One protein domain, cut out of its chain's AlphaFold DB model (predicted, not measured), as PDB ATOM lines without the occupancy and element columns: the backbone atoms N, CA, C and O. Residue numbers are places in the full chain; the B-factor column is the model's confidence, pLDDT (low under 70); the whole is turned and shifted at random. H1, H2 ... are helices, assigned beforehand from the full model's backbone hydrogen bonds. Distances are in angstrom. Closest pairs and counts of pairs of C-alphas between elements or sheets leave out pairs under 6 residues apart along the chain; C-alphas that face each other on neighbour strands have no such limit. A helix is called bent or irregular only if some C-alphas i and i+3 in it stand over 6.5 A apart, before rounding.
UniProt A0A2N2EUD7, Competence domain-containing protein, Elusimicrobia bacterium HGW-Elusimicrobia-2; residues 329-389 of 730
ATOM      1  N   SER A 329      92.357 128.709  92.201       76.00
ATOM      2  CA  SER A 329      91.253 128.353  93.100       76.00
ATOM      3  C   SER A 329      90.478 127.131  92.608       76.00
ATOM      4  O   SER A 329      90.191 126.233  93.396       76.00
ATOM      5  N   TRP A 330      90.184 127.057  91.308       84.19
ATOM      6  CA  TRP A 330      89.543 125.890  90.708       84.19
ATOM      7  C   TRP A 330      90.405 124.636  90.859       84.19
ATOM      8  O   TRP A 330      89.889 123.614  91.299       84.19
ATOM      9  N   LEU A 331      91.712 124.714  90.575       84.44
ATOM     10  CA  LEU A 331      92.625 123.574  90.732       84.44
ATOM     11  C   LEU A 331      92.688 123.094  92.184       84.44
ATOM     12  O   LEU A 331      92.609 121.893  92.430       84.44
ATOM     13  N   ILE A 332      92.762 124.018  93.148       86.19
ATOM     14  CA  ILE A 332      92.746 123.684  94.579       86.19
ATOM     15  C   ILE A 332      91.447 122.958  94.946       86.19
ATOM     16  O   ILE A 332      91.495 121.905  95.578       86.19
ATOM     17  N   MET A 333      90.288 123.479  94.529       88.06
ATOM     18  CA  MET A 333      88.994 122.841  94.804       88.06
ATOM     19  C   MET A 333      88.867 121.475  94.126       88.06
ATOM     20  O   MET A 333      88.393 120.522  94.744       88.06
ATOM     21  N   TYR A 334      89.315 121.363  92.876       91.19
ATOM     22  CA  TYR A 334      89.309 120.118  92.122       91.19
ATOM     23  C   TYR A 334      90.146 119.053  92.833       91.19
ATOM     24  O   TYR A 334      89.641 117.976  93.147       91.19
ATOM     25  N   TYR A 335      91.397 119.371  93.173       92.31
ATOM     26  CA  TYR A 335      92.289 118.437  93.854       92.31
ATOM     27  C   TYR A 335      91.863 118.128  95.288       92.31
ATOM     28  O   TYR A 335      92.064 117.001  95.736       92.31
ATOM     29  N   ALA A 336      91.203 119.057  95.987       90.12
ATOM     30  CA  ALA A 336      90.545 118.757  97.255       90.12
ATOM     31  C   ALA A 336      89.429 117.712  97.070       90.12
ATOM     32  O   ALA A 336      89.348 116.753  97.835       90.12
ATOM     33  N   GLY A 337      88.614 117.838  96.018       91.38
ATOM     34  CA  GLY A 337      87.604 116.841  95.655       91.38
ATOM     35  C   GLY A 337      88.209 115.478  95.306       91.38
ATOM     36  O   GLY A 337      87.767 114.453  95.823       91.38
ATOM     37  N   VAL A 338      89.265 115.453  94.489       92.00
ATOM     38  CA  VAL A 338      89.989 114.220  94.135       92.00
ATOM     39  C   VAL A 338      90.609 113.566  95.376       92.00
ATOM     40  O   VAL A 338      90.517 112.349  95.543       92.00
ATOM     41  N   PHE A 339      91.178 114.360  96.286       90.12
ATOM     42  CA  PHE A 339      91.696 113.881  97.566       90.12
ATOM     43  C   PHE A 339      90.592 113.250  98.420       90.12
ATOM     44  O   PHE A 339      90.779 112.157  98.953       90.12
ATOM     45  N   LEU A 340      89.417 113.880  98.502       88.50
ATOM     46  CA  LEU A 340      88.266 113.305  99.195       88.50
ATOM     47  C   LEU A 340      87.809 111.998  98.538       88.50
ATOM     48  O   LEU A 340      87.547 111.040  99.249       88.50
ATOM     49  N   ILE A 341      87.778 111.891  97.208       87.75
ATOM     50  CA  ILE A 341      87.438 110.627  96.524       87.75
ATOM     51  C   ILE A 341      88.434 109.516  96.889       87.75
ATOM     52  O   ILE A 341      88.025 108.384  97.166       87.75
ATOM     53  N   ALA A 342      89.730 109.835  96.929       86.88
ATOM     54  CA  ALA A 342      90.785 108.891  97.288       86.88
ATOM     55  C   ALA A 342      90.733 108.467  98.768       86.88
ATOM     56  O   ALA A 342      90.930 107.293  99.086       86.88
ATOM     57  N   PHE A 343      90.437 109.407  99.673       85.31
ATOM     58  CA  PHE A 343      90.612 109.239 101.118       85.31
ATOM     59  C   PHE A 343      89.342 109.446 101.951       85.31
ATOM     60  O   PHE A 343      89.450 109.622 103.162       85.31
ATOM     61  N   TYR A 344      88.141 109.380 101.358       81.75
ATOM     62  CA  TYR A 344      86.898 109.714 102.069       81.75
ATOM     63  C   TYR A 344      86.767 108.970 103.400       81.75
ATOM     64  O   TYR A 344      86.463 109.600 104.400       81.75
ATOM     65  N   ARG A 345      87.057 107.660 103.447       79.81
ATOM     66  CA  ARG A 345      86.964 106.868 104.689       79.81
ATOM     67  C   ARG A 345      87.914 107.385 105.778       79.81
ATOM     68  O   ARG A 345      87.392 107.882 106.764       79.81
ATOM     69  N   PRO A 346      89.253 107.386 105.587       81.75
ATOM     70  CA  PRO A 346      90.163 107.929 106.593       81.75
ATOM     71  C   PRO A 346      89.841 109.366 107.007       81.75
ATOM     72  O   PRO A 346      90.016 109.713 108.167       81.75
ATOM     73  N   VAL A 347      89.383 110.209 106.075       80.19
ATOM     74  CA  VAL A 347      89.013 111.595 106.383       80.19
ATOM     75  C   VAL A 347      87.765 111.650 107.264       80.19
ATOM     76  O   VAL A 347      87.774 112.368 108.258       80.19
ATOM     77  N   PHE A 348      86.711 110.897 106.942       80.62
ATOM     78  CA  PHE A 348      85.506 110.839 107.774       80.62
ATOM     79  C   PHE A 348      85.786 110.205 109.138       80.62
ATOM     80  O   PHE A 348      85.337 110.756 110.137       80.62
ATOM     81  N   ASP A 349      86.586 109.138 109.191       82.38
ATOM     82  CA  ASP A 349      87.000 108.492 110.440       82.38
ATOM     83  C   ASP A 349      87.798 109.473 111.321       82.38
ATOM     84  O   ASP A 349      87.529 109.609 112.514       82.38
ATOM     85  N   LEU A 350      88.729 110.234 110.725       80.94
ATOM     86  CA  LEU A 350      89.492 111.276 111.415       80.94
ATOM     87  C   LEU A 350      88.586 112.403 111.924       80.94
ATOM     88  O   LEU A 350      88.759 112.866 113.049       80.94
ATOM     89  N   ILE A 351      87.630 112.862 111.111       81.69
ATOM     90  CA  ILE A 351      86.663 113.893 111.511       81.69
ATOM     91  C   ILE A 351      85.799 113.381 112.665       81.69
ATOM     92  O   ILE A 351      85.575 114.115 113.624       81.69
ATOM     93  N   GLU A 352      85.336 112.136 112.603       83.44
ATOM     94  CA  GLU A 352      84.539 111.526 113.660       83.44
ATOM     95  C   GLU A 352      85.344 111.399 114.959       83.44
ATOM     96  O   GLU A 352      84.876 111.852 116.005       83.44
ATOM     97  N   GLU A 353      86.587 110.908 114.896       82.38
ATOM     98  CA  GLU A 353      87.511 110.907 116.035       82.38
ATOM     99  C   GLU A 353      87.742 112.317 116.585       82.38
ATOM    100  O   GLU A 353      87.727 112.522 117.799       82.38
ATOM    101  N   MET A 354      87.950 113.311 115.718       78.06
ATOM    102  CA  MET A 354      88.135 114.701 116.131       78.06
ATOM    103  C   MET A 354      86.893 115.243 116.836       78.06
ATOM    104  O   MET A 354      87.028 115.849 117.896       78.06
ATOM    105  N   ILE A 355      85.693 115.009 116.299       80.94
ATOM    106  CA  ILE A 355      84.419 115.415 116.912       80.94
ATOM    107  C   ILE A 355      84.239 114.733 118.266       80.94
ATOM    108  O   ILE A 355      83.820 115.378 119.228       80.94
ATOM    109  N   GLN A 356      84.570 113.447 118.368       81.62
ATOM    110  CA  GLN A 356      84.523 112.725 119.634       81.62
ATOM    111  C   GLN A 356      85.504 113.332 120.641       81.62
ATOM    112  O   GLN A 356      85.090 113.667 121.745       81.62
ATOM    113  N   ARG A 357      86.761 113.583 120.254       78.31
ATOM    114  CA  ARG A 357      87.778 114.226 121.111       78.31
ATOM    115  C   ARG A 357      87.382 115.645 121.526       78.31
ATOM    116  O   ARG A 357      87.599 116.022 122.673       78.31
ATOM    117  N   LEU A 358      86.744 116.408 120.635       75.69
ATOM    118  CA  LEU A 358      86.239 117.759 120.906       75.69
ATOM    119  C   LEU A 358      85.181 117.789 122.017       75.69
ATOM    120  O   LEU A 358      85.112 118.778 122.742       75.69
ATOM    121  N   LYS A 359      84.402 116.713 122.199       77.69
ATOM    122  CA  LYS A 359      83.423 116.602 123.298       77.69
ATOM    123  C   LYS A 359      84.072 116.458 124.680       77.69
ATOM    124  O   LYS A 359      83.406 116.738 125.672       77.69
ATOM    125  N   TYR A 360      85.336 116.036 124.750       77.25
ATOM    126  CA  TYR A 360      86.070 115.830 126.004       77.25
ATOM    127  C   TYR A 360      86.944 117.024 126.409       77.25
ATOM    128  O   TYR A 360      87.465 117.033 127.522       77.25
ATOM    129  N   TYR A 361      87.106 118.027 125.541       77.94
ATOM    130  CA  TYR A 361      87.891 119.217 125.868       77.94
ATOM    131  C   TYR A 361      87.072 120.239 126.649       77.94
ATOM    132  O   TYR A 361      85.925 120.552 126.323       77.94
ATOM    133  N   SER A 362      87.701 120.825 127.664       80.62
ATOM    134  CA  SER A 362      87.150 121.991 128.351       80.62
ATOM    135  C   SER A 362      87.116 123.207 127.413       80.62
ATOM    136  O   SER A 362      87.910 123.319 126.473       80.62
ATOM    137  N   ARG A 363      86.224 124.177 127.679       78.19
ATOM    138  CA  ARG A 363      86.151 125.422 126.883       78.19
ATOM    139  C   ARG A 363      87.512 126.129 126.794       78.19
ATOM    140  O   ARG A 363      87.855 126.628 125.730       78.19
ATOM    141  N   GLY A 364      88.305 126.120 127.872       80.19
ATOM    142  CA  GLY A 364      89.649 126.710 127.905       80.19
ATOM    143  C   GLY A 364      90.648 126.020 126.968       80.19
ATOM    144  O   GLY A 364      91.346 126.693 126.214       80.19
ATOM    145  N   GLU A 365      90.675 124.686 126.942       78.88
ATOM    146  CA  GLU A 365      91.542 123.923 126.029       78.88
ATOM    147  C   GLU A 365      91.158 124.119 124.562       78.88
ATOM    148  O   GLU A 365      92.035 124.186 123.695       78.88
ATOM    149  N   LEU A 366      89.858 124.247 124.279       78.50
ATOM    150  CA  LEU A 366      89.370 124.536 122.935       78.50
ATOM    151  C   LEU A 366      89.863 125.906 122.451       78.50
ATOM    152  O   LEU A 366      90.358 126.006 121.329       78.50
ATOM    153  N   TYR A 367      89.799 126.937 123.304       81.69
ATOM    154  CA  TYR A 367      90.336 128.262 122.982       81.69
ATOM    155  C   TYR A 367      91.848 128.230 122.743       81.69
ATOM    156  O   TYR A 367      92.307 128.810 121.761       81.69
ATOM    157  N   ILE A 368      92.625 127.528 123.578       83.31
ATOM    158  CA  ILE A 368      94.085 127.406 123.405       83.31
ATOM    159  C   ILE A 368      94.424 126.743 122.065       83.31
ATOM    160  O   ILE A 368      95.257 127.251 121.317       83.31
ATOM    161  N   ARG A 369      93.756 125.636 121.720       77.88
ATOM    162  CA  ARG A 369      93.995 124.912 120.461       77.88
ATOM    163  C   ARG A 369      93.560 125.717 119.239       77.88
ATOM    164  O   ARG A 369      94.309 125.780 118.268       77.88
ATOM    165  N   ALA A 370      92.395 126.364 119.289       80.94
ATOM    166  CA  ALA A 370      91.935 127.250 118.221       80.94
ATOM    167  C   ALA A 370      92.899 128.428 118.020       80.94
ATOM    168  O   ALA A 370      93.228 128.766 116.886       80.94
ATOM    169  N   SER A 371      93.417 128.991 119.116       82.25
ATOM    170  CA  SER A 371      94.414 130.066 119.085       82.25
ATOM    171  C   SER A 371      95.743 129.578 118.511       82.25
ATOM    172  O   SER A 371      96.322 130.260 117.677       82.25
ATOM    173  N   ALA A 372      96.206 128.378 118.873       82.75
ATOM    174  CA  ALA A 372      97.419 127.782 118.315       82.75
ATOM    175  C   ALA A 372      97.297 127.517 116.806       82.75
ATOM    176  O   ALA A 372      98.225 127.813 116.059       82.75
ATOM    177  N   ILE A 373      96.143 127.021 116.342       80.44
ATOM    178  CA  ILE A 373      95.855 126.843 114.912       80.44
ATOM    179  C   ILE A 373      95.836 128.202 114.206       80.44
ATOM    180  O   ILE A 373      96.490 128.361 113.179       80.44
ATOM    181  N   ALA A 374      95.144 129.198 114.765       82.44
ATOM    182  CA  ALA A 374      95.093 130.543 114.201       82.44
ATOM    183  C   ALA A 374      96.485 131.190 114.122       82.44
ATOM    184  O   ALA A 374      96.825 131.771 113.096       82.44
ATOM    185  N   ILE A 375      97.318 131.033 115.157       88.00
ATOM    186  CA  ILE A 375      98.712 131.497 115.175       88.00
ATOM    187  C   ILE A 375      99.545 130.740 114.141       88.00
ATOM    188  O   ILE A 375     100.315 131.368 113.427       88.00
ATOM    189  N   ALA A 376      99.386 129.421 114.010       79.19
ATOM    190  CA  ALA A 376     100.097 128.635 113.006       79.19
ATOM    191  C   ALA A 376      99.722 129.062 111.579       79.19
ATOM    192  O   ALA A 376     100.608 129.225 110.746       79.19
ATOM    193  N   PHE A 377      98.437 129.314 111.303       77.06
ATOM    194  CA  PHE A 377      97.984 129.863 110.021       77.06
ATOM    195  C   PHE A 377      98.489 131.288 109.793       77.06
ATOM    196  O   PHE A 377      98.956 131.590 108.700       77.06
ATOM    197  N   ALA A 378      98.445 132.152 110.809       80.50
ATOM    198  CA  ALA A 378      98.961 133.515 110.722       80.50
ATOM    199  C   ALA A 378     100.478 133.531 110.494       80.50
ATOM    200  O   ALA A 378     100.960 134.301 109.670       80.50
ATOM    201  N   LEU A 379     101.225 132.647 111.160       79.31
ATOM    202  CA  LEU A 379     102.662 132.475 110.979       79.31
ATOM    203  C   LEU A 379     102.974 131.894 109.600       79.31
ATOM    204  O   LEU A 379     103.860 132.401 108.929       79.31
ATOM    205  N   ALA A 380     102.235 130.883 109.141       73.00
ATOM    206  CA  ALA A 380     102.387 130.337 107.795       73.00
ATOM    207  C   ALA A 380     102.092 131.399 106.726       73.00
ATOM    208  O   ALA A 380     102.851 131.524 105.771       73.00
ATOM    209  N   PHE A 381     101.044 132.206 106.910       73.81
ATOM    210  CA  PHE A 381     100.699 133.319 106.024       73.81
ATOM    211  C   PHE A 381     101.751 134.435 106.065       73.81
ATOM    212  O   PHE A 381     102.133 134.957 105.021       73.81
ATOM    213  N   PHE A 382     102.269 134.770 107.249       75.62
ATOM    214  CA  PHE A 382     103.350 135.737 107.420       75.62
ATOM    215  C   PHE A 382     104.645 135.255 106.763       75.62
ATOM    216  O   PHE A 382     105.253 136.002 106.006       75.62
ATOM    217  N   LEU A 383     105.043 134.001 106.988       70.38
ATOM    218  CA  LEU A 383     106.213 133.386 106.359       70.38
ATOM    219  C   LEU A 383     106.037 133.281 104.838       70.38
ATOM    220  O   LEU A 383     106.984 133.544 104.103       70.38
ATOM    221  N   TYR A 384     104.830 132.967 104.362       62.03
ATOM    222  CA  TYR A 384     104.486 132.974 102.940       62.03
ATOM    223  C   TYR A 384     104.624 134.381 102.335       62.03
ATOM    224  O   TYR A 384     105.319 134.558 101.337       62.03
ATOM    225  N   GLY A 385     104.042 135.399 102.978       58.44
ATOM    226  CA  GLY A 385     104.144 136.796 102.550       58.44
ATOM    227  C   GLY A 385     105.560 137.374 102.656       58.44
ATOM    228  O   GLY A 385     105.948 138.205 101.839       58.44
ATOM    229  N   TRP A 386     106.356 136.913 103.625       59.94
ATOM    230  CA  TRP A 386     107.757 137.301 103.790       59.94
ATOM    231  C   TRP A 386     108.632 136.733 102.670       59.94
ATOM    232  O   TRP A 386     109.470 137.449 102.127       59.94
ATOM    233  N   LYS A 387     108.420 135.466 102.291       48.81
ATOM    234  CA  LYS A 387     109.224 134.780 101.269       48.81
ATOM    235  C   LYS A 387     108.973 135.312  99.853       48.81
ATOM    236  O   LYS A 387     109.898 135.343  99.056       48.81
ATOM    237  N   PHE A 388     107.762 135.794  99.563       49.78
ATOM    238  CA  PHE A 388     107.431 136.430  98.278       49.78
ATOM    239  C   PHE A 388     107.872 137.891  98.162       49.78
ATOM    240  O   PHE A 388     107.732 138.496  97.103       49.78
ATOM    241  N   LYS A 389     108.474 138.456  99.213       43.75
ATOM    242  CA  LYS A 389     109.223 139.710  99.115       43.75
ATOM    243  C   LYS A 389     110.639 139.459  98.580       43.75
ATOM    244  O   LYS A 389     111.587 140.123  98.994       43.75
TER     245      LYS A 389
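Overview. This is residues 329 to 389 of the 730 residues of the protein "Competence domain-containing protein" of Elusimicrobia bacterium HGW-Elusimicrobia-2 (UniProt A0A2N2EUD7). Going along from Ser 329, you find a flat, open C of helical rods set end to end round an empty middle: H1, sharply bent into arms H1a and H1b, then the long H2. The 61 printed residues include two named helices and no named strand, class all helix. The whole is only just extended, close to loose, with a radius of gyration of the C-alphas of 15.8 A and spans of 42 by 33 by 13 A.

Arrangement. Look at residues 329 to 358, assigned by hydrogen bonds as one helix, H1, but bent: C-alphas 342 and 345 are 8.6 A apart. Arms H1a, residues 329 to 342, and H1b, residues 345 to 358, stand about perpendicular at 85 degrees. They are close but not clearly touching, the closest C-alphas being those of Leu 340 and Val 347, 7.4 A. After a tight link, H2, residues 363 to 387, runs opposite ways to H1b at a steep tilt of 52 degrees. These two are close but not clearly touching; their closest C-alphas, Leu 358 and Leu 366, are 7.7 A apart. H1a and H2 are apart. In H1a, H1b and H2 every O i to N i+4 pair is within hydrogen-bond range.

Along the chain. Find C-alpha 329 at (91.253, 128.353, 93.100), where H1a begins its 19.9 A; H1b measures 19.5 A. H2 runs 35.7 A to C-alpha 387 at (109.224, 134.780, 101.269).

Size, cuts and confidence. The farthest C-alphas, Tyr 360 and Lys 389, are 42.8 A apart. The printed part has no cut; pLDDT is under 70 at residues 384 to 389.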